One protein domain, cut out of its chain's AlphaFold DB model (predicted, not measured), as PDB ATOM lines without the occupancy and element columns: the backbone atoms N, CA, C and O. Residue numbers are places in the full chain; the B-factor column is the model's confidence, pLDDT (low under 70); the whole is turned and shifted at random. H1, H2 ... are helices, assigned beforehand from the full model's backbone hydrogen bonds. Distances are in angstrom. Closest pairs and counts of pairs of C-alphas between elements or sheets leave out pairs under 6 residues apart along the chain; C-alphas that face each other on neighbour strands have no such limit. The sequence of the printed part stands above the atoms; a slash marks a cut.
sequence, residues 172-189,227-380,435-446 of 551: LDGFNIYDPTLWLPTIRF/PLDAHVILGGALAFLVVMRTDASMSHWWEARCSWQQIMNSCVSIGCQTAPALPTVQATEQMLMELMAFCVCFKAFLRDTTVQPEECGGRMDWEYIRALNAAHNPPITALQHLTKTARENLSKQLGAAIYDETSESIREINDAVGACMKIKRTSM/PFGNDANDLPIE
ATOM      1  N   LEU A 172     -20.478 -24.205 -23.029       86.38
ATOM      2  CA  LEU A 172     -19.773 -23.700 -24.212       86.38
ATOM      3  C   LEU A 172     -18.256 -23.576 -24.030       86.38
ATOM      4  O   LEU A 172     -17.537 -23.646 -25.027       86.38
ATOM      5  N   ASP A 173     -17.756 -23.466 -22.796       84.06
ATOM      6  CA  ASP A 173     -16.313 -23.371 -22.517       84.06
ATOM      7  C   ASP A 173     -15.531 -24.615 -22.986       84.06
ATOM      8  O   ASP A 173     -14.317 -24.555 -23.205       84.06
ATOM      9  N   GLY A 174     -16.220 -25.747 -23.165       77.19
ATOM     10  CA  GLY A 174     -15.647 -26.990 -23.680       77.19
ATOM     11  C   GLY A 174     -15.452 -27.037 -25.201       77.19
ATOM     12  O   GLY A 174     -14.703 -27.892 -25.674       77.19
ATOM     13  N   PHE A 175     -16.086 -26.142 -25.969       84.50
ATOM     14  CA  PHE A 175     -16.092 -26.192 -27.436       84.50
ATOM     15  C   PHE A 175     -15.008 -25.310 -28.064       84.50
ATOM     16  O   PHE A 175     -14.741 -24.183 -27.640       84.50
ATOM     17  N   ASN A 176     -14.388 -25.803 -29.136       80.94
ATOM     18  CA  ASN A 176     -13.418 -25.042 -29.911       80.94
ATOM     19  C   ASN A 176     -14.146 -24.112 -30.892       80.94
ATOM     20  O   ASN A 176     -14.753 -24.555 -31.864       80.94
ATOM     21  N   ILE A 177     -14.013 -22.802 -30.685       75.19
ATOM     22  CA  ILE A 177     -14.458 -21.788 -31.647       75.19
ATOM     23  C   ILE A 177     -13.274 -21.435 -32.549       75.19
ATOM     24  O   ILE A 177     -12.252 -20.927 -32.083       75.19
ATOM     25  N   TYR A 178     -13.394 -21.726 -33.845       77.69
ATOM     26  CA  TYR A 178     -12.358 -21.401 -34.820       77.69
ATOM     27  C   TYR A 178     -12.375 -19.907 -35.168       77.69
ATOM     28  O   TYR A 178     -13.374 -19.390 -35.665       77.69
ATOM     29  N   ASP A 179     -11.240 -19.237 -34.961       78.81
ATOM     30  CA  ASP A 179     -10.992 -17.875 -35.426       78.81
ATOM     31  C   ASP A 179      -9.903 -17.902 -36.519       78.81
ATOM     32  O   ASP A 179      -8.748 -18.225 -36.220       78.81
ATOM     33  N   PRO A 180     -10.227 -17.549 -37.780       79.69
ATOM     34  CA  PRO A 180      -9.260 -17.570 -38.878       79.69
ATOM     35  C   PRO A 180      -8.124 -16.552 -38.709       79.69
ATOM     36  O   PRO A 180      -7.097 -16.666 -39.381       79.69
ATOM     37  N   THR A 181      -8.280 -15.555 -37.837       83.00
ATOM     38  CA  THR A 181      -7.248 -14.541 -37.581       83.00
ATOM     39  C   THR A 181      -6.167 -15.036 -36.617       83.00
ATOM     40  O   THR A 181      -5.033 -14.553 -36.653       83.00
ATOM     41  N   LEU A 182      -6.471 -16.053 -35.804       81.50
ATOM     42  CA  LEU A 182      -5.572 -16.621 -34.800       81.50
ATOM     43  C   LEU A 182      -4.897 -17.904 -35.310       81.50
ATOM     44  O   LEU A 182      -5.082 -18.992 -34.768       81.50
ATOM     45  N   TRP A 183      -4.050 -17.783 -36.336       82.94
ATOM     46  CA  TRP A 183      -3.405 -18.954 -36.950       82.94
ATOM     47  C   TRP A 183      -2.383 -19.665 -36.043       82.94
ATOM     48  O   TRP A 183      -2.388 -20.882 -35.947       82.94
ATOM     49  N   LEU A 184      -1.504 -18.942 -35.338       81.56
ATOM     50  CA  LEU A 184      -0.499 -19.591 -34.476       81.56
ATOM     51  C   LEU A 184      -1.114 -20.306 -33.254       81.56
ATOM     52  O   LEU A 184      -0.730 -21.445 -32.987       81.56
ATOM     53  N   PRO A 185      -2.065 -19.701 -32.513       81.19
ATOM     54  CA  PRO A 185      -2.695 -20.352 -31.361       81.19
ATOM     55  C   PRO A 185      -3.502 -21.620 -31.682       81.19
ATOM     56  O   PRO A 185      -3.773 -22.404 -30.770       81.19
ATOM     57  N   THR A 186      -3.889 -21.842 -32.945       77.50
ATOM     58  CA  THR A 186      -4.605 -23.063 -33.358       77.50
ATOM     59  C   THR A 186      -3.680 -24.271 -33.523       77.50
ATOM     60  O   THR A 186      -4.154 -25.406 -33.527       77.50
ATOM     61  N   ILE A 187      -2.357 -24.069 -33.557       78.75
ATOM     62  CA  ILE A 187      -1.379 -25.162 -33.585       78.75
ATOM     63  C   ILE A 187      -1.310 -25.809 -32.196       78.75
ATOM     64  O   ILE A 187      -0.574 -25.368 -31.311       78.75
ATOM     65  N   ARG A 188      -2.074 -26.886 -31.997       72.38
ATOM     66  CA  ARG A 188      -2.049 -27.695 -30.773       72.38
ATOM     67  C   ARG A 188      -1.478 -29.080 -31.060       72.38
ATOM     68  O   ARG A 188      -2.121 -29.913 -31.689       72.38
ATOM     69  N   PHE A 189      -0.285 -29.359 -30.537       73.62
ATOM     70  CA  PHE A 189       0.279 -30.709 -30.530       73.62
ATOM     71  C   PHE A 189      -0.285 -31.484 -29.340       73.62
ATOM     72  O   PHE A 189       0.231 -31.403 -28.226       73.62
ATOM     73  N   PRO A 227      13.093 -51.850 -50.310       84.56
ATOM     74  CA  PRO A 227      13.208 -50.605 -51.062       84.56
ATOM     75  C   PRO A 227      12.219 -49.558 -50.528       84.56
ATOM     76  O   PRO A 227      11.029 -49.853 -50.345       84.56
ATOM     77  N   LEU A 228      12.703 -48.330 -50.313       87.25
ATOM     78  CA  LEU A 228      11.885 -47.204 -49.855       87.25
ATOM     79  C   LEU A 228      10.764 -46.881 -50.856       87.25
ATOM     80  O   LEU A 228       9.622 -46.660 -50.451       87.25
ATOM     81  N   ASP A 229      11.046 -46.973 -52.158       89.50
ATOM     82  CA  ASP A 229      10.087 -46.682 -53.234       89.50
ATOM     83  C   ASP A 229       8.789 -47.501 -53.128       89.50
ATOM     84  O   ASP A 229       7.691 -46.980 -53.332       89.50
ATOM     85  N   ALA A 230       8.883 -48.779 -52.743       87.69
ATOM     86  CA  ALA A 230       7.707 -49.633 -52.574       87.69
ATOM     87  C   ALA A 230       6.816 -49.159 -51.410       87.69
ATOM     88  O   ALA A 230       5.586 -49.179 -51.510       87.69
ATOM     89  N   HIS A 231       7.432 -48.689 -50.320       91.62
ATOM     90  CA  HIS A 231       6.716 -48.141 -49.170       91.62
ATOM     91  C   HIS A 231       6.076 -46.787 -49.477       91.62
ATOM     92  O   HIS A 231       4.985 -46.518 -48.969       91.62
ATOM     93  N   VAL A 232       6.706 -45.966 -50.321       92.12
ATOM     94  CA  VAL A 232       6.146 -44.688 -50.786       92.12
ATOM     95  C   VAL A 232       4.880 -44.917 -51.613       92.12
ATOM     96  O   VAL A 232       3.874 -44.250 -51.371       92.12
ATOM     97  N   ILE A 233       4.877 -45.897 -52.526       91.88
ATOM     98  CA  ILE A 233       3.688 -46.236 -53.332       91.88
ATOM     99  C   ILE A 233       2.528 -46.689 -52.433       91.88
ATOM    100  O   ILE A 233       1.410 -46.183 -52.557       91.88
ATOM    101  N   LEU A 234       2.792 -47.607 -51.496       90.31
ATOM    102  CA  LEU A 234       1.775 -48.076 -50.549       90.31
ATOM    103  C   LEU A 234       1.301 -46.946 -49.616       90.31
ATOM    104  O   LEU A 234       0.112 -46.851 -49.310       90.31
ATOM    105  N   GLY A 235       2.212 -46.054 -49.224       92.06
ATOM    106  CA  GLY A 235       1.915 -44.868 -48.427       92.06
ATOM    107  C   GLY A 235       0.994 -43.884 -49.140       92.06
ATOM    108  O   GLY A 235       0.062 -43.372 -48.526       92.06
ATOM    109  N   GLY A 236       1.189 -43.672 -50.445       92.06
ATOM    110  CA  GLY A 236       0.296 -42.849 -51.262       92.06
ATOM    111  C   GLY A 236      -1.130 -43.407 -51.315       92.06
ATOM    112  O   GLY A 236      -2.094 -42.661 -51.132       92.06
ATOM    113  N   ALA A 237      -1.276 -44.725 -51.484       91.88
ATOM    114  CA  ALA A 237      -2.584 -45.380 -51.450       91.88
ATOM    115  C   ALA A 237      -3.261 -45.257 -50.070       91.88
ATOM    116  O   ALA A 237      -4.458 -44.983 -49.991       91.88
ATOM    117  N   LEU A 238      -2.503 -45.402 -48.978       93.56
ATOM    118  CA  LEU A 238      -3.021 -45.217 -47.618       93.56
ATOM    119  C   LEU A 238      -3.418 -43.771 -47.327       93.56
ATOM    120  O   LEU A 238      -4.476 -43.548 -46.745       93.56
ATOM    121  N   ALA A 239      -2.618 -42.797 -47.765       93.25
ATOM    122  CA  ALA A 239      -2.952 -41.381 -47.643       93.25
ATOM    123  C   ALA A 239      -4.285 -41.069 -48.329       93.25
ATOM    124  O   ALA A 239      -5.140 -40.416 -47.735       93.25
ATOM    125  N   PHE A 240      -4.507 -41.612 -49.530       93.12
ATOM    126  CA  PHE A 240      -5.787 -41.482 -50.220       93.12
ATOM    127  C   PHE A 240      -6.947 -42.079 -49.407       93.12
ATOM    128  O   PHE A 240      -7.976 -41.427 -49.241       93.12
ATOM    129  N   LEU A 241      -6.789 -43.278 -48.839       92.50
ATOM    130  CA  LEU A 241      -7.843 -43.887 -48.020       92.50
ATOM    131  C   LEU A 241      -8.137 -43.092 -46.733       92.50
ATOM    132  O   LEU A 241      -9.298 -42.993 -46.337       92.50
ATOM    133  N   VAL A 242      -7.116 -42.506 -46.102       93.62
ATOM    134  CA  VAL A 242      -7.279 -41.624 -44.933       93.62
ATOM    135  C   VAL A 242      -8.022 -40.338 -45.308       93.62
ATOM    136  O   VAL A 242      -8.908 -39.906 -44.568       93.62
ATOM    137  N   VAL A 243      -7.728 -39.754 -46.475       93.31
ATOM    138  CA  VAL A 243      -8.474 -38.598 -47.000       93.31
ATOM    139  C   VAL A 243      -9.938 -38.964 -47.232       93.31
ATOM    140  O   VAL A 243     -10.812 -38.258 -46.741       93.31
ATOM    141  N   MET A 244     -10.217 -40.096 -47.883       92.38
ATOM    142  CA  MET A 244     -11.594 -40.564 -48.099       92.38
ATOM    143  C   MET A 244     -12.347 -40.787 -46.777       92.38
ATOM    144  O   MET A 244     -13.524 -40.451 -46.673       92.38
ATOM    145  N   ARG A 245     -11.674 -41.307 -45.738       93.25
ATOM    146  CA  ARG A 245     -12.265 -41.441 -44.393       93.25
ATOM    147  C   ARG A 245     -12.597 -40.081 -43.785       93.25
ATOM    148  O   ARG A 245     -13.649 -39.925 -43.166       93.25
ATOM    149  N   THR A 246     -11.700 -39.118 -43.947       93.75
ATOM    150  CA  THR A 246     -11.882 -37.759 -43.429       93.75
ATOM    151  C   THR A 246     -13.047 -37.063 -44.130       93.75
ATOM    152  O   THR A 246     -13.901 -36.490 -43.463       93.75
ATOM    153  N   ASP A 247     -13.135 -37.185 -45.454       94.25
ATOM    154  CA  ASP A 247     -14.213 -36.621 -46.274       94.25
ATOM    155  C   ASP A 247     -15.591 -37.190 -45.901       94.25
ATOM    156  O   ASP A 247     -16.553 -36.448 -45.688       94.25
ATOM    157  N   ALA A 248     -15.672 -38.508 -45.700       92.19
ATOM    158  CA  ALA A 248     -16.894 -39.152 -45.229       92.19
ATOM    159  C   ALA A 248     -17.300 -38.672 -43.821       92.19
ATOM    160  O   ALA A 248     -18.485 -38.464 -43.560       92.19
ATOM    161  N   SER A 249     -16.332 -38.456 -42.923       92.31
ATOM    162  CA  SER A 249     -16.599 -37.979 -41.554       92.31
ATOM    163  C   SER A 249     -17.077 -36.527 -41.575       92.31
ATOM    164  O   SER A 249     -18.080 -36.187 -40.952       92.31
ATOM    165  N   MET A 250     -16.420 -35.687 -42.380       93.50
ATOM    166  CA  MET A 250     -16.811 -34.295 -42.600       93.50
ATOM    167  C   MET A 250     -18.216 -34.184 -43.201       93.50
ATOM    168  O   MET A 250     -18.983 -33.301 -42.821       93.50
ATOM    169  N   SER A 251     -18.582 -35.099 -44.100       93.44
ATOM    170  CA  SER A 251     -19.922 -35.139 -44.691       93.44
ATOM    171  C   SER A 251     -21.010 -35.384 -43.640       93.44
ATOM    172  O   SER A 251     -22.016 -34.678 -43.648       93.44
ATOM    173  N   HIS A 252     -20.801 -36.315 -42.697       91.94
ATOM    174  CA  HIS A 252     -21.728 -36.522 -41.574       91.94
ATOM    175  C   HIS A 252     -21.860 -35.273 -40.698       91.94
ATOM    176  O   HIS A 252     -22.974 -34.885 -40.338       91.94
ATOM    177  N   TRP A 253     -20.736 -34.626 -40.377       94.00
ATOM    178  CA  TRP A 253     -20.735 -33.400 -39.582       94.00
ATOM    179  C   TRP A 253     -21.489 -32.262 -40.279       94.00
ATOM    180  O   TRP A 253     -22.317 -31.585 -39.664       94.00
ATOM    181  N   TRP A 254     -21.267 -32.082 -41.584       93.75
ATOM    182  CA  TRP A 254     -21.948 -31.057 -42.370       93.75
ATOM    183  C   TRP A 254     -23.449 -31.339 -42.529       93.75
ATOM    184  O   TRP A 254     -24.254 -30.418 -42.368       93.75
ATOM    185  N   GLU A 255     -23.845 -32.595 -42.777       94.75
ATOM    186  CA  GLU A 255     -25.260 -33.004 -42.843       94.75
ATOM    187  C   GLU A 255     -25.955 -32.708 -41.504       94.75
ATOM    188  O   GLU A 255     -26.999 -32.057 -41.488       94.75
ATOM    189  N   ALA A 256     -25.326 -33.060 -40.376       95.31
ATOM    190  CA  ALA A 256     -25.843 -32.770 -39.039       95.31
ATOM    191  C   ALA A 256     -26.025 -31.263 -38.784       95.31
ATOM    192  O   ALA A 256     -27.076 -30.837 -38.293       95.31
ATOM    193  N   ARG A 257     -25.043 -30.431 -39.168       95.06
ATOM    194  CA  ARG A 257     -25.138 -28.964 -39.057       95.06
ATOM    195  C   ARG A 257     -26.277 -28.395 -39.901       95.06
ATOM    196  O   ARG A 257     -26.975 -27.486 -39.436       95.06
ATOM    197  N   CYS A 258     -26.444 -28.892 -41.128       95.75
ATOM    198  CA  CYS A 258     -27.511 -28.476 -42.038       95.75
ATOM    199  C   CYS A 258     -28.889 -28.860 -41.492       95.75
ATOM    200  O   CYS A 258     -29.775 -28.009 -41.429       95.75
ATOM    201  N   SER A 259     -29.058 -30.102 -41.028       96.12
ATOM    202  CA  SER A 259     -30.310 -30.562 -40.419       96.12
ATOM    203  C   SER A 259     -30.666 -29.748 -39.176       96.12
ATOM    204  O   SER A 259     -31.816 -29.338 -39.023       96.12
ATOM    205  N   TRP A 260     -29.689 -29.424 -38.322       96.12
ATOM    206  CA  TRP A 260     -29.941 -28.556 -37.171       96.12
ATOM    207  C   TRP A 260     -30.329 -27.126 -37.582       96.12
ATOM    208  O   TRP A 260     -31.219 -26.536 -36.973       96.12
ATOM    209  N   GLN A 261     -29.731 -26.575 -38.651       95.00
ATOM    210  CA  GLN A 261     -30.149 -25.273 -39.193       95.00
ATOM    211  C   GLN A 261     -31.609 -25.288 -39.635       95.00
ATOM    212  O   GLN A 261     -32.336 -24.343 -39.336       95.00
ATOM    213  N   GLN A 262     -32.018 -26.341 -40.348       96.25
ATOM    214  CA  GLN A 262     -33.393 -26.492 -40.814       96.25
ATOM    215  C   GLN A 262     -34.355 -26.456 -39.626       96.25
ATOM    216  O   GLN A 262     -35.311 -25.690 -39.646       96.25
ATOM    217  N   ILE A 263     -34.045 -27.188 -38.550       97.00
ATOM    218  CA  ILE A 263     -34.855 -27.197 -37.326       97.00
ATOM    219  C   ILE A 263     -35.010 -25.788 -36.747       97.00
ATOM    220  O   ILE A 263     -36.130 -25.383 -36.437       97.00
ATOM    221  N   MET A 264     -33.919 -25.026 -36.619       95.75
ATOM    222  CA  MET A 264     -34.001 -23.653 -36.106       95.75
ATOM    223  C   MET A 264     -34.850 -22.760 -37.012       95.75
ATOM    224  O   MET A 264     -35.708 -22.033 -36.517       95.75
ATOM    225  N   ASN A 265     -34.638 -22.829 -38.329       94.44
ATOM    226  CA  ASN A 265     -35.387 -22.030 -39.298       94.44
ATOM    227  C   ASN A 265     -36.888 -22.328 -39.217       94.44
ATOM    228  O   ASN A 265     -37.692 -21.398 -39.167       94.44
ATOM    229  N   SER A 266     -37.269 -23.604 -39.145       96.19
ATOM    230  CA  SER A 266     -38.669 -24.002 -39.025       96.19
ATOM    231  C   SER A 266     -39.257 -23.605 -37.660       96.19
ATOM    232  O   SER A 266     -40.403 -23.170 -37.612       96.19
ATOM    233  N   CYS A 267     -38.488 -23.638 -36.561       96.50
ATOM    234  CA  CYS A 267     -38.943 -23.105 -35.264       96.50
ATOM    235  C   CYS A 267     -39.219 -21.593 -35.329       96.50
ATOM    236  O   CYS A 267     -40.266 -21.136 -34.873       96.50
ATOM    237  N   VAL A 268     -38.312 -20.822 -35.937       95.00
ATOM    238  CA  VAL A 268     -38.495 -19.379 -36.174       95.00
ATOM    239  C   VAL A 268     -39.709 -19.127 -37.069       95.00
ATOM    240  O   VAL A 268     -40.503 -18.235 -36.782       95.00
ATOM    241  N   SER A 269     -39.890 -19.933 -38.118       93.38
ATOM    242  CA  SER A 269     -41.043 -19.859 -39.020       93.38
ATOM    243  C   SER A 269     -42.360 -20.055 -38.263       93.38
ATOM    244  O   SER A 269     -43.248 -19.204 -38.343       93.38
ATOM    245  N   ILE A 270     -42.457 -21.109 -37.443       92.69
ATOM    246  CA  ILE A 270     -43.634 -21.376 -36.602       92.69
ATOM    247  C   ILE A 270     -43.874 -20.215 -35.635       92.69
ATOM    248  O   ILE A 270     -45.006 -19.741 -35.530       92.69
ATOM    249  N   GLY A 271     -42.832 -19.718 -34.962       91.44
ATOM    250  CA  GLY A 271     -42.931 -18.570 -34.059       91.44
ATOM    251  C   GLY A 271     -43.495 -17.329 -34.760       91.44
ATOM    252  O   GLY A 271     -44.502 -16.780 -34.318       91.44
ATOM    253  N   CYS A 272     -42.929 -16.948 -35.908       88.88
ATOM    254  CA  CYS A 272     -43.378 -15.805 -36.710       88.88
ATOM    255  C   CYS A 272     -44.832 -15.920 -37.183       88.88
ATOM    256  O   CYS A 272     -45.529 -14.911 -37.273       88.88
ATOM    257  N   GLN A 273     -45.287 -17.126 -37.521       87.44
ATOM    258  CA  GLN A 273     -46.636 -17.349 -38.041       87.44
ATOM    259  C   GLN A 273     -47.684 -17.426 -36.929       87.44
ATOM    260  O   GLN A 273     -48.785 -16.890 -37.067       87.44
ATOM    261  N   THR A 274     -47.352 -18.094 -35.826       87.94
ATOM    262  CA  THR A 274     -48.295 -18.368 -34.737       87.94
ATOM    263  C   THR A 274     -48.373 -17.220 -33.737       87.94
ATOM    264  O   THR A 274     -49.480 -16.834 -33.368       87.94
ATOM    265  N   ALA A 275     -47.248 -16.608 -33.351       86.38
ATOM    266  CA  ALA A 275     -47.219 -15.549 -32.343       86.38
ATOM    267  C   ALA A 275     -48.177 -14.369 -32.618       86.38
ATOM    268  O   ALA A 275     -48.892 -13.988 -31.689       86.38
ATOM    269  N   PRO A 276     -48.271 -13.811 -33.847       84.56
ATOM    270  CA  PRO A 276     -49.219 -12.733 -34.146       84.56
ATOM    271  C   PRO A 276     -50.661 -13.220 -34.361       84.56
ATOM    272  O   PRO A 276     -51.587 -12.412 -34.377       84.56
ATOM    273  N   ALA A 277     -50.859 -14.520 -34.583       85.19
ATOM    274  CA  ALA A 277     -52.153 -15.107 -34.922       85.19
ATOM    275  C   ALA A 277     -52.911 -15.663 -33.710       85.19
ATOM    276  O   ALA A 277     -54.120 -15.911 -33.791       85.19
ATOM    277  N   LEU A 278     -52.203 -15.891 -32.604       85.25
ATOM    278  CA  LEU A 278     -52.763 -16.419 -31.370       85.25
ATOM    279  C   LEU A 278     -53.527 -15.324 -30.602       85.25
ATOM    280  O   LEU A 278     -53.105 -14.169 -30.557       85.25
ATOM    281  N   PRO A 279     -54.681 -15.662 -29.998       81.06
ATOM    282  CA  PRO A 279     -55.598 -14.671 -29.437       81.06
ATOM    283  C   PRO A 279     -55.155 -14.105 -28.083       81.06
ATOM    284  O   PRO A 279     -55.651 -13.057 -27.671       81.06
ATOM    285  N   THR A 280     -54.285 -14.811 -27.357       85.12
ATOM    286  CA  THR A 280     -53.859 -14.450 -26.001       85.12
ATOM    287  C   THR A 280     -52.343 -14.482 -25.887       85.12
ATOM    288  O   THR A 280     -51.685 -15.342 -26.473       85.12
ATOM    289  N   VAL A 281     -51.799 -13.581 -25.063       85.19
ATOM    290  CA  VAL A 281     -50.364 -13.547 -24.745       85.19
ATOM    291  C   VAL A 281     -49.912 -14.900 -24.200       85.19
ATOM    292  O   VAL A 281     -48.912 -15.432 -24.657       85.19
ATOM    293  N   GLN A 282     -50.703 -15.516 -23.318       85.38
ATOM    294  CA  GLN A 282     -50.393 -16.817 -22.725       85.38
ATOM    295  C   GLN A 282     -50.295 -17.938 -23.767       85.38
ATOM    296  O   GLN A 282     -49.436 -18.805 -23.641       85.38
ATOM    297  N   ALA A 283     -51.146 -17.934 -24.800       86.38
ATOM    298  CA  ALA A 283     -51.072 -18.937 -25.861       86.38
ATOM    299  C   ALA A 283     -49.808 -18.752 -26.714       86.38
ATOM    300  O   ALA A 283     -49.161 -19.738 -27.065       86.38
ATOM    301  N   THR A 284     -49.433 -17.503 -27.007       88.69
ATOM    302  CA  THR A 284     -48.169 -17.185 -27.687       88.69
ATOM    303  C   THR A 284     -46.968 -17.625 -26.856       88.69
ATOM    304  O   THR A 284     -46.085 -18.304 -27.371       88.69
ATOM    305  N   GLU A 285     -46.952 -17.308 -25.562       88.06
ATOM    306  CA  GLU A 285     -45.884 -17.730 -24.652       88.06
ATOM    307  C   GLU A 285     -45.769 -19.252 -24.564       88.06
ATOM    308  O   GLU A 285     -44.660 -19.780 -24.630       88.06
ATOM    309  N   GLN A 286     -46.898 -19.959 -24.458       89.25
ATOM    310  CA  GLN A 286     -46.911 -21.417 -24.438       89.25
ATOM    311  C   GLN A 286     -46.341 -21.987 -25.741       89.25
ATOM    312  O   GLN A 286     -45.474 -22.850 -25.683       89.25
ATOM    313  N   MET A 287     -46.770 -21.486 -26.903       91.00
ATOM    314  CA  MET A 287     -46.265 -21.946 -28.201       91.00
ATOM    315  C   MET A 287     -44.743 -21.772 -28.322       91.00
ATOM    316  O   MET A 287     -44.035 -22.706 -28.696       91.00
ATOM    317  N   LEU A 288     -44.226 -20.592 -27.968       93.50
ATOM    318  CA  LEU A 288     -42.791 -20.299 -28.033       93.50
ATOM    319  C   LEU A 288     -41.988 -21.136 -27.022       93.50
ATOM    320  O   LEU A 288     -40.922 -21.652 -27.359       93.50
ATOM    321  N   MET A 289     -42.520 -21.337 -25.812       92.81
ATOM    322  CA  MET A 289     -41.916 -22.213 -24.805       92.81
ATOM    323  C   MET A 289     -41.889 -23.673 -25.271       92.81
ATOM    324  O   MET A 289     -40.873 -24.340 -25.103       92.81
ATOM    325  N   GLU A 290     -42.953 -24.167 -25.911       93.88
ATOM    326  CA  GLU A 290     -43.009 -25.529 -26.453       93.88
ATOM    327  C   GLU A 290     -42.002 -25.749 -27.594       93.88
ATOM    328  O   GLU A 290     -41.396 -26.823 -27.666       93.88
ATOM    329  N   LEU A 291     -41.759 -24.737 -28.440       95.75
ATOM    330  CA  LEU A 291     -40.693 -24.781 -29.453       95.75
ATOM    331  C   LEU A 291     -39.325 -24.930 -28.780       95.75
ATOM    332  O   LEU A 291     -38.515 -25.769 -29.181       95.75
ATOM    333  N   MET A 292     -39.093 -24.171 -27.707       95.25
ATOM    334  CA  MET A 292     -37.856 -24.269 -26.941       95.25
ATOM    335  C   MET A 292     -37.728 -25.635 -26.242       95.25
ATOM    336  O   MET A 292     -36.677 -26.279 -26.300       95.25
ATOM    337  N   ALA A 293     -38.811 -26.132 -25.642       94.56
ATOM    338  CA  ALA A 293     -38.864 -27.432 -24.976       94.56
ATOM    339  C   ALA A 293     -38.569 -28.584 -25.937       94.56
ATOM    340  O   ALA A 293     -37.822 -29.500 -25.579       94.56
ATOM    341  N   PHE A 294     -39.086 -28.512 -27.168       96.38
ATOM    342  CA  PHE A 294     -38.736 -29.445 -28.232       96.38
ATOM    343  C   PHE A 294     -37.220 -29.461 -28.476       96.38
ATOM    344  O   PHE A 294     -36.616 -30.533 -28.410       96.38
ATOM    345  N   CYS A 295     -36.583 -28.307 -28.699       96.44
ATOM    346  CA  CYS A 295     -35.154 -28.267 -29.019       96.44
ATOM    347  C   CYS A 295     -34.265 -28.726 -27.849       96.44
ATOM    348  O   CYS A 295     -33.281 -29.436 -28.073       96.44
ATOM    349  N   VAL A 296     -34.621 -28.390 -26.603       95.00
ATOM    350  CA  VAL A 296     -33.905 -28.849 -25.397       95.00
ATOM    351  C   VAL A 296     -34.025 -30.367 -25.231       95.00
ATOM    352  O   VAL A 296     -33.014 -31.058 -25.069       95.00
ATOM    353  N   CYS A 297     -35.238 -30.917 -25.355       95.19
ATOM    354  CA  CYS A 297     -35.451 -32.364 -25.305       95.19
ATOM    355  C   CYS A 297     -34.742 -33.081 -26.455       95.19
ATOM    356  O   CYS A 297     -34.203 -34.173 -26.262       95.19
ATOM    357  N   PHE A 298     -34.725 -32.479 -27.644       96.38
ATOM    358  CA  PHE A 298     -34.079 -33.063 -28.806       96.38
ATOM    359  C   PHE A 298     -32.553 -33.078 -28.674       96.38
ATOM    360  O   PHE A 298     -31.939 -34.097 -28.988       96.38
ATOM    361  N   LYS A 299     -31.940 -32.022 -28.120       95.25
ATOM    362  CA  LYS A 299     -30.516 -32.022 -27.750       95.25
ATOM    363  C   LYS A 299     -30.190 -33.188 -26.814       95.25
ATOM    364  O   LYS A 299     -29.296 -33.978 -27.112       95.25
ATOM    365  N   ALA A 300     -30.920 -33.310 -25.704       93.88
ATOM    366  CA  ALA A 300     -30.697 -34.377 -24.726       93.88
ATOM    367  C   ALA A 300     -30.860 -35.766 -25.370       93.88
ATOM    368  O   ALA A 300     -30.013 -36.645 -25.217       93.88
ATOM    369  N   PHE A 301     -31.890 -35.922 -26.209       94.62
ATOM    370  CA  PHE A 301     -32.108 -37.134 -26.988       94.62
ATOM    371  C   PHE A 301     -30.944 -37.453 -27.940       94.62
ATOM    372  O   PHE A 301     -30.567 -38.616 -28.063       94.62
ATOM    373  N   LEU A 302     -30.349 -36.462 -28.613       94.50
ATOM    374  CA  LEU A 302     -29.183 -36.673 -29.479       94.50
ATOM    375  C   LEU A 302     -27.916 -37.019 -28.691       94.50
ATOM    376  O   LEU A 302     -27.120 -37.818 -29.176       94.50
ATOM    377  N   ARG A 303     -27.783 -36.538 -27.455       93.19
ATOM    378  CA  ARG A 303     -26.633 -36.823 -26.580       93.19
ATOM    379  C   ARG A 303     -26.760 -38.070 -25.708       93.19
ATOM    380  O   ARG A 303     -25.845 -38.358 -24.947       93.19
ATOM    381  N   ASP A 304     -27.870 -38.804 -25.810       91.94
ATOM    382  CA  ASP A 304     -28.187 -39.922 -24.901       91.94
ATOM    383  C   ASP A 304     -28.192 -39.497 -23.421       91.94
ATOM    384  O   ASP A 304     -27.891 -40.282 -22.520       91.94
ATOM    385  N   THR A 305     -28.557 -38.240 -23.166       92.06
ATOM    386  CA  THR A 305     -28.709 -37.673 -21.827       92.06
ATOM    387  C   THR A 305     -30.174 -37.355 -21.540       92.06
ATOM    388  O   THR A 305     -31.051 -37.426 -22.404       92.06
ATOM    389  N   THR A 306     -30.458 -37.018 -20.285       91.69
ATOM    390  CA  THR A 306     -31.756 -36.480 -19.866       91.69
ATOM    391  C   THR A 306     -31.597 -34.997 -19.585       91.69
ATOM    392  O   THR A 306     -30.530 -34.579 -19.129       91.69
ATOM    393  N   VAL A 307     -32.639 -34.215 -19.869       92.94
ATOM    394  CA  VAL A 307     -32.632 -32.781 -19.557       92.94
ATOM    395  C   VAL A 307     -32.559 -32.627 -18.044       92.94
ATOM    396  O   VAL A 307     -33.304 -33.305 -17.332       92.94
ATOM    397  N   GLN A 308     -31.668 -31.767 -17.562       92.06
ATOM    398  CA  GLN A 308     -31.532 -31.476 -16.137       92.06
ATOM    399  C   GLN A 308     -32.312 -30.210 -15.728       92.06
ATOM    400  O   GLN A 308     -32.518 -29.322 -16.561       92.06
ATOM    401  N   PRO A 309     -32.752 -30.094 -14.457       90.12
ATOM    402  CA  PRO A 309     -33.411 -28.886 -13.961       90.12
ATOM    403  C   PRO A 309     -32.557 -27.627 -14.133       90.12
ATOM    404  O   PRO A 309     -33.098 -26.557 -14.384       90.12
ATOM    405  N   GLU A 310     -31.235 -27.761 -14.019       90.75
ATOM    406  CA  GLU A 310     -30.278 -26.657 -14.115       90.75
ATOM    407  C   GLU A 310     -30.169 -26.083 -15.533       90.75
ATOM    408  O   GLU A 310     -29.661 -24.983 -15.695       90.75
ATOM    409  N   GLU A 311     -30.656 -26.792 -16.557       90.75
ATOM    410  CA  GLU A 311     -30.709 -26.279 -17.936       90.75
ATOM    411  C   GLU A 311     -31.870 -25.296 -18.133       90.75
ATOM    412  O   GLU A 311     -31.863 -24.482 -19.058       90.75
ATOM    413  N   CYS A 312     -32.891 -25.389 -17.279       90.62
ATOM    414  CA  CYS A 312     -34.153 -24.688 -17.439       90.62
ATOM    415  C   CYS A 312     -34.134 -23.383 -16.635       90.62
ATOM    416  O   CYS A 312     -33.951 -23.381 -15.419       90.62
ATOM    417  N   GLY A 313     -34.368 -22.266 -17.316       88.56
ATOM    418  CA  GLY A 313     -34.601 -20.969 -16.696       88.56
ATOM    419  C   GLY A 313     -35.970 -20.896 -16.015       88.56
ATOM    420  O   GLY A 313     -36.843 -21.740 -16.218       88.56
ATOM    421  N   GLY A 314     -36.187 -19.847 -15.216       83.50
ATOM    422  CA  GLY A 314     -37.388 -19.707 -14.379       83.50
ATOM    423  C   GLY A 314     -38.719 -19.655 -15.142       83.50
ATOM    424  O   GLY A 314     -39.765 -19.922 -14.553       83.50
ATOM    425  N   ARG A 315     -38.687 -19.343 -16.443       84.75
ATOM    426  CA  ARG A 315     -39.866 -19.273 -17.316       84.75
ATOM    427  C   ARG A 315     -40.232 -20.613 -17.959       84.75
ATOM    428  O   ARG A 315     -41.314 -20.746 -18.531       84.75
ATOM    429  N   MET A 316     -39.336 -21.595 -17.915       87.81
ATOM    430  CA  MET A 316     -39.586 -22.913 -18.484       87.81
ATOM    431  C   MET A 316     -40.315 -23.800 -17.477       87.81
ATOM    432  O   MET A 316     -39.859 -23.983 -16.350       87.81
ATOM    433  N   ASP A 317     -41.444 -24.378 -17.887       90.00
ATOM    434  CA  ASP A 317     -42.171 -25.324 -17.042       90.00
ATOM    435  C   ASP A 317     -41.404 -26.650 -16.955       90.00
ATOM    436  O   ASP A 317     -41.426 -27.493 -17.856       90.00
ATOM    437  N   TRP A 318     -40.718 -26.834 -15.832       90.88
ATOM    438  CA  TRP A 318     -39.925 -28.023 -15.575       90.88
ATOM    439  C   TRP A 318     -40.758 -29.310 -15.490       90.88
ATOM    440  O   TRP A 318     -40.288 -30.366 -15.922       90.88
ATOM    441  N   GLU A 319     -41.985 -29.270 -14.957       90.50
ATOM    442  CA  GLU A 319     -42.819 -30.478 -14.884       90.50
ATOM    443  C   GLU A 319     -43.220 -30.939 -16.285       90.50
ATOM    444  O   GLU A 319     -43.158 -32.136 -16.590       90.50
ATOM    445  N   TYR A 320     -43.541 -29.981 -17.153       91.00
ATOM    446  CA  TYR A 320     -43.812 -30.225 -18.564       91.00
ATOM    447  C   TYR A 320     -42.603 -30.833 -19.293       91.00
ATOM    448  O   TYR A 320     -42.732 -31.879 -19.936       91.00
ATOM    449  N   ILE A 321     -41.410 -30.247 -19.146       92.75
ATOM    450  CA  ILE A 321     -40.177 -30.745 -19.789       92.75
ATOM    451  C   ILE A 321     -39.819 -32.139 -19.283       92.75
ATOM    452  O   ILE A 321     -39.499 -33.025 -20.076       92.75
ATOM    453  N   ARG A 322     -39.908 -32.364 -17.969       91.81
ATOM    454  CA  ARG A 322     -39.662 -33.676 -17.366       91.81
ATOM    455  C   ARG A 322     -40.612 -34.728 -17.936       91.81
ATOM    456  O   ARG A 322     -40.172 -35.837 -18.241       91.81
ATOM    457  N   ALA A 323     -41.894 -34.395 -18.092       91.50
ATOM    458  CA  ALA A 323     -42.880 -35.298 -18.677       91.50
ATOM    459  C   ALA A 323     -42.576 -35.610 -20.153       91.50
ATOM    460  O   ALA A 323     -42.658 -36.772 -20.555       91.50
ATOM    461  N   LEU A 324     -42.167 -34.607 -20.940       92.25
ATOM    462  CA  LEU A 324     -41.731 -34.799 -22.326       92.25
ATOM    463  C   LEU A 324     -40.471 -35.669 -22.423       92.25
ATOM    464  O   LEU A 324     -40.422 -36.594 -23.233       92.25
ATOM    465  N   ASN A 325     -39.464 -35.407 -21.588       91.25
ATOM    466  CA  ASN A 325     -38.199 -36.141 -21.595       91.25
ATOM    467  C   ASN A 325     -38.364 -37.605 -21.149       91.25
ATOM    468  O   ASN A 325     -37.619 -38.470 -21.597       91.25
ATOM    469  N   ALA A 326     -39.375 -37.893 -20.322       91.12
ATOM    470  CA  ALA A 326     -39.727 -39.248 -19.901       91.12
ATOM    471  C   ALA A 326     -40.431 -40.083 -20.991       91.12
ATOM    472  O   ALA A 326     -40.612 -41.292 -20.816       91.12
ATOM    473  N   ALA A 327     -40.854 -39.474 -22.103       91.81
ATOM    474  CA  ALA A 327     -41.460 -40.201 -23.211       91.81
ATOM    475  C   ALA A 327     -40.444 -41.133 -23.899       91.81
ATOM    476  O   ALA A 327     -39.242 -40.890 -23.903       91.81
ATOM    477  N   HIS A 328     -40.932 -42.190 -24.557       89.38
ATOM    478  CA  HIS A 328     -40.059 -43.106 -25.305       89.38
ATOM    479  C   HIS A 328     -39.331 -42.412 -26.469       89.38
ATOM    480  O   HIS A 328     -38.198 -42.758 -26.794       89.38
ATOM    481  N   ASN A 329     -39.990 -41.441 -27.105       89.88
ATOM    482  CA  ASN A 329     -39.415 -40.625 -28.167       89.88
ATOM    483  C   ASN A 329     -39.753 -39.143 -27.916       89.88
ATOM    484  O   ASN A 329     -40.716 -38.631 -28.497       89.88
ATOM    485  N   PRO A 330     -38.980 -38.466 -27.045       92.38
ATOM    486  CA  PRO A 330     -39.231 -37.085 -26.635       92.38
ATOM    487  C   PRO A 330     -39.458 -36.089 -27.785       92.38
ATOM    488  O   PRO A 330     -40.441 -35.351 -27.708       92.38
ATOM    489  N   PRO A 331     -38.646 -36.054 -28.870       91.06
ATOM    490  CA  PRO A 331     -38.851 -35.064 -29.928       91.06
ATOM    491  C   PRO A 331     -40.193 -35.239 -30.644       91.06
ATOM    492  O   PRO A 331     -40.873 -34.254 -30.908       91.06
ATOM    493  N   ILE A 332     -40.630 -36.476 -30.901       91.44
ATOM    494  CA  ILE A 332     -41.920 -36.722 -31.561       91.44
ATOM    495  C   ILE A 332     -43.087 -36.342 -30.647       91.44
ATOM    496  O   ILE A 332     -44.055 -35.737 -31.108       91.44
ATOM    497  N   THR A 333     -43.002 -36.653 -29.351       93.50
ATOM    498  CA  THR A 333     -44.025 -36.246 -28.377       93.50
ATOM    499  C   THR A 333     -44.122 -34.722 -28.268       93.50
ATOM    500  O   THR A 333     -45.228 -34.184 -28.257       93.50
ATOM    501  N   ALA A 334     -42.991 -34.016 -28.279       93.38
ATOM    502  CA  ALA A 334     -42.974 -32.557 -28.276       93.38
ATOM    503  C   ALA A 334     -43.593 -31.956 -29.558       93.38
ATOM    504  O   ALA A 334     -44.407 -31.039 -29.466       93.38
ATOM    505  N   LEU A 335     -43.323 -32.520 -30.746       92.56
ATOM    506  CA  LEU A 335     -43.977 -32.089 -31.997       92.56
ATOM    507  C   LEU A 335     -45.495 -32.325 -31.994       92.56
ATOM    508  O   LEU A 335     -46.262 -31.506 -32.512       92.56
ATOM    509  N   GLN A 336     -45.957 -33.426 -31.393       91.75
ATOM    510  CA  GLN A 336     -47.389 -33.687 -31.217       91.75
ATOM    511  C   GLN A 336     -48.049 -32.646 -30.307       91.75
ATOM    512  O   GLN A 336     -49.158 -32.196 -30.605       91.75
ATOM    513  N   HIS A 337     -47.372 -32.252 -29.225       91.12
ATOM    514  CA  HIS A 337     -47.844 -31.194 -28.334       91.12
ATOM    515  C   HIS A 337     -47.920 -29.846 -29.063       91.12
ATOM    516  O   HIS A 337     -48.991 -29.248 -29.069       91.12
ATOM    517  N   LEU A 338     -46.872 -29.457 -29.797       90.31
ATOM    518  CA  LEU A 338     -46.865 -28.242 -30.625       90.31
ATOM    519  C   LEU A 338     -48.035 -28.199 -31.617       90.31
ATOM    520  O   LEU A 338     -48.760 -27.207 -31.713       90.31
ATOM    521  N   THR A 339     -48.270 -29.309 -32.322       89.69
ATOM    522  CA  THR A 339     -49.376 -29.421 -33.286       89.69
ATOM    523  C   THR A 339     -50.733 -29.257 -32.597       89.69
ATOM    524  O   THR A 339     -51.637 -28.601 -33.121       89.69
ATOM    525  N   LYS A 340     -50.890 -29.856 -31.408       89.44
ATOM    526  CA  LYS A 340     -52.110 -29.756 -30.604       89.44
ATOM    527  C   LYS A 340     -52.340 -28.318 -30.135       89.44
ATOM    528  O   LYS A 340     -53.437 -27.800 -30.341       89.44
ATOM    529  N   THR A 341     -51.319 -27.665 -29.587       86.94
ATOM    530  CA  THR A 341     -51.382 -26.273 -29.124       86.94
ATOM    531  C   THR A 341     -51.737 -25.325 -30.266       86.94
ATOM    532  O   THR A 341     -52.606 -24.467 -30.097       86.94
ATOM    533  N   ALA A 342     -51.152 -25.521 -31.454       85.69
ATOM    534  CA  ALA A 342     -51.492 -24.744 -32.647       85.69
ATOM    535  C   ALA A 342     -52.968 -24.933 -33.019       85.69
ATOM    536  O   ALA A 342     -53.708 -23.963 -33.189       85.69
ATOM    537  N   ARG A 343     -53.429 -26.187 -33.082       84.94
ATOM    538  CA  ARG A 343     -54.805 -26.536 -33.464       84.94
ATOM    539  C   ARG A 343     -55.862 -25.983 -32.510       84.94
ATOM    540  O   ARG A 343     -56.940 -25.597 -32.959       84.94
ATOM    541  N   GLU A 344     -55.598 -26.023 -31.208       85.75
ATOM    542  CA  GLU A 344     -56.563 -25.628 -30.175       85.75
ATOM    543  C   GLU A 344     -56.705 -24.105 -30.061       85.75
ATOM    544  O   GLU A 344     -57.805 -23.622 -29.785       85.75
ATOM    545  N   ASN A 345     -55.627 -23.355 -30.311       83.62
ATOM    546  CA  ASN A 345     -55.600 -21.908 -30.094       83.62
ATOM    547  C   ASN A 345     -55.780 -21.068 -31.373       83.62
ATOM    548  O   ASN A 345     -56.154 -19.896 -31.275       83.62
ATOM    549  N   LEU A 346     -55.555 -21.625 -32.569       80.88
ATOM    550  CA  LEU A 346     -55.774 -20.902 -33.828       80.88
ATOM    551  C   LEU A 346     -57.275 -20.710 -34.124       80.88
ATOM    552  O   LEU A 346     -58.094 -21.625 -34.022       80.88
ATOM    553  N   SER A 347     -57.652 -19.491 -34.525       69.31
ATOM    554  CA  SER A 347     -59.050 -19.146 -34.819       69.31
ATOM    555  C   SER A 347     -59.587 -19.867 -36.065       69.31
ATOM    556  O   SER A 347     -58.875 -20.076 -37.039       69.31
ATOM    557  N   LYS A 348     -60.887 -20.183 -36.113       65.88
ATOM    558  CA  LYS A 348     -61.491 -20.892 -37.263       65.88
ATOM    559  C   LYS A 348     -61.489 -20.109 -38.591       65.88
ATOM    560  O   LYS A 348     -61.709 -20.721 -39.628       65.88
ATOM    561  N   GLN A 349     -61.310 -18.784 -38.567       56.12
ATOM    562  CA  GLN A 349     -61.420 -17.920 -39.757       56.12
ATOM    563  C   GLN A 349     -60.069 -17.585 -40.401       56.12
ATOM    564  O   GLN A 349     -59.981 -17.589 -41.624       56.12
ATOM    565  N   LEU A 350     -59.027 -17.323 -39.603       58.44
ATOM    566  CA  LEU A 350     -57.662 -17.061 -40.095       58.44
ATOM    567  C   LEU A 350     -56.720 -18.260 -39.896       58.44
ATOM    568  O   LEU A 350     -55.645 -18.315 -40.481       58.44
ATOM    569  N   GLY A 351     -57.121 -19.223 -39.065       67.25
ATOM    570  CA  GLY A 351     -56.255 -20.298 -38.606       67.25
ATOM    571  C   GLY A 351     -56.039 -21.420 -39.603       67.25
ATOM    572  O   GLY A 351     -55.074 -22.131 -39.424       67.25
ATOM    573  N   ALA A 352     -56.860 -21.589 -40.647       76.88
ATOM    574  CA  ALA A 352     -56.660 -22.690 -41.600       76.88
ATOM    575  C   ALA A 352     -55.357 -22.528 -42.401       76.88
ATOM    576  O   ALA A 352     -54.524 -23.420 -42.382       76.88
ATOM    577  N   ALA A 353     -55.137 -21.359 -43.013       81.75
ATOM    578  CA  ALA A 353     -53.917 -21.094 -43.780       81.75
ATOM    579  C   ALA A 353     -52.661 -21.099 -42.893       81.75
ATOM    580  O   ALA A 353     -51.641 -21.668 -43.259       81.75
ATOM    581  N   ILE A 354     -52.754 -20.497 -41.703       82.31
ATOM    582  CA  ILE A 354     -51.645 -20.451 -40.739       82.31
ATOM    583  C   ILE A 354     -51.349 -21.849 -40.197       82.31
ATOM    584  O   ILE A 354     -50.190 -22.209 -40.037       82.31
ATOM    585  N   TYR A 355     -52.381 -22.654 -39.940       84.62
ATOM    586  CA  TYR A 355     -52.228 -24.037 -39.506       84.62
ATOM    587  C   TYR A 355     -51.609 -24.911 -40.595       84.62
ATOM    588  O   TYR A 355     -50.740 -25.714 -40.274       84.62
ATOM    589  N   ASP A 356     -52.017 -24.756 -41.857       85.38
ATOM    590  CA  ASP A 356     -51.443 -25.510 -42.975       85.38
ATOM    591  C   ASP A 356     -49.946 -25.195 -43.135       85.38
ATOM    592  O   ASP A 356     -49.128 -26.112 -43.194       85.38
ATOM    593  N   GLU A 357     -49.568 -23.915 -43.086       85.81
ATOM    594  CA  GLU A 357     -48.165 -23.483 -43.157       85.81
ATOM    595  C   GLU A 357     -47.353 -23.909 -41.913       85.81
ATOM    596  O   GLU A 357     -46.221 -24.393 -42.011       85.81
ATOM    597  N   THR A 358     -47.955 -23.818 -40.724       86.69
ATOM    598  CA  THR A 358     -47.355 -24.324 -39.478       86.69
ATOM    599  C   THR A 358     -47.151 -25.836 -39.560       86.69
ATOM    600  O   THR A 358     -46.115 -26.348 -39.140       86.69
ATOM    601  N   SER A 359     -48.110 -26.570 -40.125       89.19
ATOM    602  CA  SER A 359     -48.022 -28.018 -40.314       89.19
ATOM    603  C   SER A 359     -46.933 -28.395 -41.317       89.19
ATOM    604  O   SER A 359     -46.278 -29.422 -41.129       89.19
ATOM    605  N   GLU A 360     -46.724 -27.589 -42.357       91.44
ATOM    606  CA  GLU A 360     -45.607 -27.747 -43.291       91.44
ATOM    607  C   GLU A 360     -44.268 -27.544 -42.566       91.44
ATOM    608  O   GLU A 360     -43.402 -28.415 -42.623       91.44
ATOM    609  N   SER A 361     -44.143 -26.486 -41.761       93.12
ATOM    610  CA  SER A 361     -42.941 -26.247 -40.943       93.12
ATOM    611  C   SER A 361     -42.688 -27.377 -39.928       93.12
ATOM    612  O   SER A 361     -41.548 -27.785 -39.713       93.12
ATOM    613  N   ILE A 362     -43.736 -27.948 -39.322       92.69
ATOM    614  CA  ILE A 362     -43.617 -29.116 -38.427       92.69
ATOM    615  C   ILE A 362     -43.150 -30.360 -39.198       92.69
ATOM    616  O   ILE A 362     -42.355 -31.144 -38.669       92.69
ATOM    617  N   ARG A 363     -43.610 -30.547 -40.442       93.50
ATOM    618  CA  ARG A 363     -43.135 -31.633 -41.311       93.50
ATOM    619  C   ARG A 363     -41.640 -31.496 -41.594       93.50
ATOM    620  O   ARG A 363     -40.923 -32.480 -41.438       93.50
ATOM    621  N   GLU A 364     -41.168 -30.293 -41.915       95.62
ATOM    622  CA  GLU A 364     -39.737 -30.029 -42.120       95.62
ATOM    623  C   GLU A 364     -38.902 -30.357 -40.874       95.62
ATOM    624  O   GLU A 364     -37.842 -30.981 -40.983       95.62
ATOM    625  N   ILE A 365     -39.391 -30.000 -39.678       96.31
ATOM    626  CA  ILE A 365     -38.728 -30.370 -38.419       96.31
ATOM    627  C   ILE A 365     -38.674 -31.891 -38.277       96.31
ATOM    628  O   ILE A 365     -37.626 -32.436 -37.935       96.31
ATOM    629  N   ASN A 366     -39.776 -32.590 -38.543       95.19
ATOM    630  CA  ASN A 366     -39.829 -34.045 -38.439       95.19
ATOM    631  C   ASN A 366     -38.847 -34.736 -39.407       95.19
ATOM    632  O   ASN A 366     -38.160 -35.682 -39.011       95.19
ATOM    633  N   ASP A 367     -38.730 -34.241 -40.639       95.62
ATOM    634  CA  ASP A 367     -37.781 -34.761 -41.628       95.62
ATOM    635  C   ASP A 367     -36.326 -34.521 -41.189       95.62
ATOM    636  O   ASP A 367     -35.493 -35.435 -41.240       95.62
ATOM    637  N   ALA A 368     -36.022 -33.331 -40.659       96.38
ATOM    638  CA  ALA A 368     -34.702 -33.006 -40.120       96.38
ATOM    639  C   ALA A 368     -34.355 -33.822 -38.858       96.38
ATOM    640  O   ALA A 368     -33.222 -34.290 -38.714       96.38
ATOM    641  N   VAL A 369     -35.327 -34.072 -37.973       95.81
ATOM    642  CA  VAL A 369     -35.179 -34.987 -36.826       95.81
ATOM    643  C   VAL A 369     -34.830 -36.394 -37.313       95.81
ATOM    644  O   VAL A 369     -33.917 -37.024 -36.769       95.81
ATOM    645  N   GLY A 370     -35.502 -36.874 -38.363       95.00
ATOM    646  CA  GLY A 370     -35.200 -38.152 -39.008       95.00
ATOM    647  C   GLY A 370     -33.768 -38.225 -39.549       95.00
ATOM    648  O   GLY A 370     -33.076 -39.221 -39.318       95.00
ATOM    649  N   ALA A 371     -33.292 -37.160 -40.201       95.38
ATOM    650  CA  ALA A 371     -31.915 -37.064 -40.695       95.38
ATOM    651  C   ALA A 371     -30.884 -37.130 -39.553       95.38
ATOM    652  O   ALA A 371     -29.959 -37.943 -39.596       95.38
ATOM    653  N   CYS A 372     -31.085 -36.371 -38.473       95.25
ATOM    654  CA  CYS A 372     -30.213 -36.426 -37.296       95.25
ATOM    655  C   CYS A 372     -30.217 -37.814 -36.630       95.25
ATOM    656  O   CYS A 372     -29.163 -38.332 -36.259       95.25
ATOM    657  N   MET A 373     -31.386 -38.458 -36.514       93.44
ATOM    658  CA  MET A 373     -31.492 -39.826 -35.987       93.44
ATOM    659  C   MET A 373     -30.744 -40.839 -36.858       93.44
ATOM    660  O   MET A 373     -30.100 -41.744 -36.322       93.44
ATOM    661  N   LYS A 374     -30.816 -40.690 -38.187       93.88
ATOM    662  CA  LYS A 374     -30.066 -41.511 -39.144       93.88
ATOM    663  C   LYS A 374     -28.564 -41.356 -38.916       93.88
ATOM    664  O   LYS A 374     -27.905 -42.380 -38.771       93.88
ATOM    665  N   ILE A 375     -28.047 -40.128 -38.829       93.12
ATOM    666  CA  ILE A 375     -26.616 -39.862 -38.590       93.12
ATOM    667  C   ILE A 375     -26.175 -40.454 -37.247       93.12
ATOM    668  O   ILE A 375     -25.207 -41.204 -37.190       93.12
ATOM    669  N   LYS A 376     -26.937 -40.205 -36.176       91.88
ATOM    670  CA  LYS A 376     -26.624 -40.719 -34.836       91.88
ATOM    671  C   LYS A 376     -26.570 -42.252 -34.778       91.88
ATOM    672  O   LYS A 376     -25.713 -42.816 -34.107       91.88
ATOM    673  N   ARG A 377     -27.517 -42.938 -35.425       89.81
ATOM    674  CA  ARG A 377     -27.634 -44.409 -35.354       89.81
ATOM    675  C   ARG A 377     -26.780 -45.138 -36.385       89.81
ATOM    676  O   ARG A 377     -26.494 -46.318 -36.199       89.81
ATOM    677  N   THR A 378     -26.413 -44.465 -37.470       88.12
ATOM    678  CA  THR A 378     -25.703 -45.067 -38.598       88.12
ATOM    679  C   THR A 378     -24.267 -44.568 -38.601       88.12
ATOM    680  O   THR A 378     -23.928 -43.614 -39.294       88.12
ATOM    681  N   SER A 379     -23.411 -45.226 -37.818       83.94
ATOM    682  CA  SER A 379     -21.963 -45.022 -37.904       83.94
ATOM    683  C   SER A 379     -21.419 -45.517 -39.248       83.94
ATOM    684  O   SER A 379     -22.091 -46.262 -39.973       83.94
ATOM    685  N   MET A 380     -20.162 -45.189 -39.562       84.19
ATOM    686  CA  MET A 380     -19.504 -45.788 -40.722       84.19
ATOM    687  C   MET A 380     -19.482 -47.318 -40.627       84.19
ATOM    688  O   MET A 380     -19.451 -47.908 -39.541       84.19
ATOM    689  N   PRO A 435     -21.041 -36.029 -34.727       93.25
ATOM    690  CA  PRO A 435     -21.169 -34.581 -34.529       93.25
ATOM    691  C   PRO A 435     -22.067 -34.139 -33.361       93.25
ATOM    692  O   PRO A 435     -22.161 -32.946 -33.085       93.25
ATOM    693  N   PHE A 436     -22.788 -35.059 -32.715       94.50
ATOM    694  CA  PHE A 436     -23.766 -34.747 -31.669       94.50
ATOM    695  C   PHE A 436     -23.263 -35.004 -30.245       94.50
ATOM    696  O   PHE A 436     -24.073 -34.934 -29.321       94.50
ATOM    697  N   GLY A 437     -21.987 -35.339 -30.052       89.44
ATOM    698  CA  GLY A 437     -21.419 -35.607 -28.731       89.44
ATOM    699  C   GLY A 437     -21.177 -34.347 -27.884       89.44
ATOM    700  O   GLY A 437     -21.892 -33.343 -27.986       89.44
ATOM    701  N   ASN A 438     -20.188 -34.446 -26.992       88.44
ATOM    702  CA  ASN A 438     -19.710 -33.362 -26.122       88.44
ATOM    703  C   ASN A 438     -18.199 -33.110 -26.300       88.44
ATOM    704  O   ASN A 438     -17.566 -32.517 -25.423       88.44
ATOM    705  N   ASP A 439     -17.601 -33.605 -27.384       88.12
ATOM    706  CA  ASP A 439     -16.205 -33.340 -27.695       88.12
ATOM    707  C   ASP A 439     -16.036 -31.891 -28.160       88.12
ATOM    708  O   ASP A 439     -16.951 -31.249 -28.676       88.12
ATOM    709  N   ALA A 440     -14.821 -31.361 -28.015       85.69
ATOM    710  CA  ALA A 440     -14.543 -29.959 -28.318       85.69
ATOM    711  C   ALA A 440     -14.803 -29.575 -29.790       85.69
ATOM    712  O   ALA A 440     -14.917 -28.390 -30.094       85.69
ATOM    713  N   ASN A 441     -14.863 -30.556 -30.697       88.06
ATOM    714  CA  ASN A 441     -15.085 -30.367 -32.134       88.06
ATOM    715  C   ASN A 441     -16.508 -30.765 -32.585       88.06
ATOM    716  O   ASN A 441     -16.832 -30.646 -33.773       88.06
ATOM    717  N   ASP A 442     -17.356 -31.215 -31.657       92.00
ATOM    718  CA  ASP A 442     -18.756 -31.529 -31.937       92.00
ATOM    719  C   ASP A 442     -19.576 -30.258 -32.170       92.00
ATOM    720  O   ASP A 442     -19.127 -29.129 -31.948       92.00
ATOM    721  N   LEU A 443     -20.813 -30.431 -32.636       92.25
ATOM    722  CA  LEU A 443     -21.713 -29.308 -32.846       92.25
ATOM    723  C   LEU A 443     -22.033 -28.616 -31.508       92.25
ATOM    724  O   LEU A 443     -22.555 -29.266 -30.594       92.25
ATOM    725  N   PRO A 444     -21.821 -27.288 -31.404       92.62
ATOM    726  CA  PRO A 444     -22.148 -26.518 -30.210       92.62
ATOM    727  C   PRO A 444     -23.656 -26.237 -30.164       92.62
ATOM    728  O   PRO A 444     -24.109 -25.106 -30.360       92.62
ATOM    729  N   ILE A 445     -24.453 -27.284 -29.933       93.88
ATOM    730  CA  ILE A 445     -25.919 -27.200 -29.892       93.88
ATOM    731  C   ILE A 445     -26.378 -26.166 -28.854       93.88
ATOM    732  O   ILE A 445     -27.340 -25.443 -29.094       93.88
ATOM    733  N   GLU A 446     -25.658 -26.027 -27.742       91.88
ATOM    734  CA  GLU A 446     -25.866 -24.992 -26.726       91.88
ATOM    735  C   GLU A 446     -25.934 -23.580 -27.311       91.88
ATOM    736  O   GLU A 446     -26.858 -22.834 -26.990       91.88
TER     737      GLU A 446
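AT A GLANCE: This is residues 172 to 189, 227 to 380 and 435 to 446 of the 551 residues of a protein of Chrysochromulina tobinii (UniProt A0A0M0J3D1). Four helices, H1, H2, H4 and H5, run up and down side by side as a bundle, each against the one before it in the chain, and the first part of the very long H1 sticks out far beyond the bundle with residues 228 to 244. The short helix H3 packs on H2 at a steep tilt, and a loop without a named element, residues 179 to 185, also sticks out. The printed part has 184 residues with five named helices, H1 to H5 in chain order, and no named strand; its class is all helix. The whole is a loose rod of 81 by 37 by 33 A, with a radius of gyration of the C-alphas of 21.5 A.

IN THESE COORDINATES: Residues 172 to 189 hold no named element. H1, residues 228 to 274, begins at C-alpha 228 (11.885, -47.204, -49.855) and is 68.4 A long. H2 is residues 281 to 303, 33.3 A; H3 is residues 318 to 325; H4 is residues 330 to 345, 22.6 A. H5, residues 351 to 377, 37.6 A, ends at C-alpha 377 (-27.634, -44.409, -35.354).

HOW THE PARTS SIT: H2 is the hub and touches the four other helices. It touches H4 at a shallow tilt of 12 degrees, opposite ways, closest at the C-alphas of Phe 294 and Ala 334, 5.3 A. H1 and H2 form a helical hairpin, closest at the C-alphas of Gly 271 and Leu 288, 6.3 A. H1 touches H5 with residues 252 to 274 alone, closest at the C-alphas of Ser 259 and Ala 368, 5.0 A. H4 and H5 form a helical hairpin at 2 degrees, closest at the C-alphas of Ala 342 and Tyr 355, 6.9 A. H2 touches H3 at a steep tilt of 47 degrees, closest at the C-alphas of Cys 297 and Asn 325, 6.0 A. H3 is apart from H1 and H5. In H1, H2, H3, H4 and H5 every O i to N i+4 pair is within hydrogen-bond range.

THE WHOLE: The C-alphas of Pro 227 and Gln 349, the two farthest apart, are 82.3 A apart. Residues 190 to 226 and 381 to 434 are not printed, with gaps of 31.4 A and 12.9 A between the C-alphas across the cuts. The link from H2 to H3 is long. Residues 347 to 351 have pLDDT under 70.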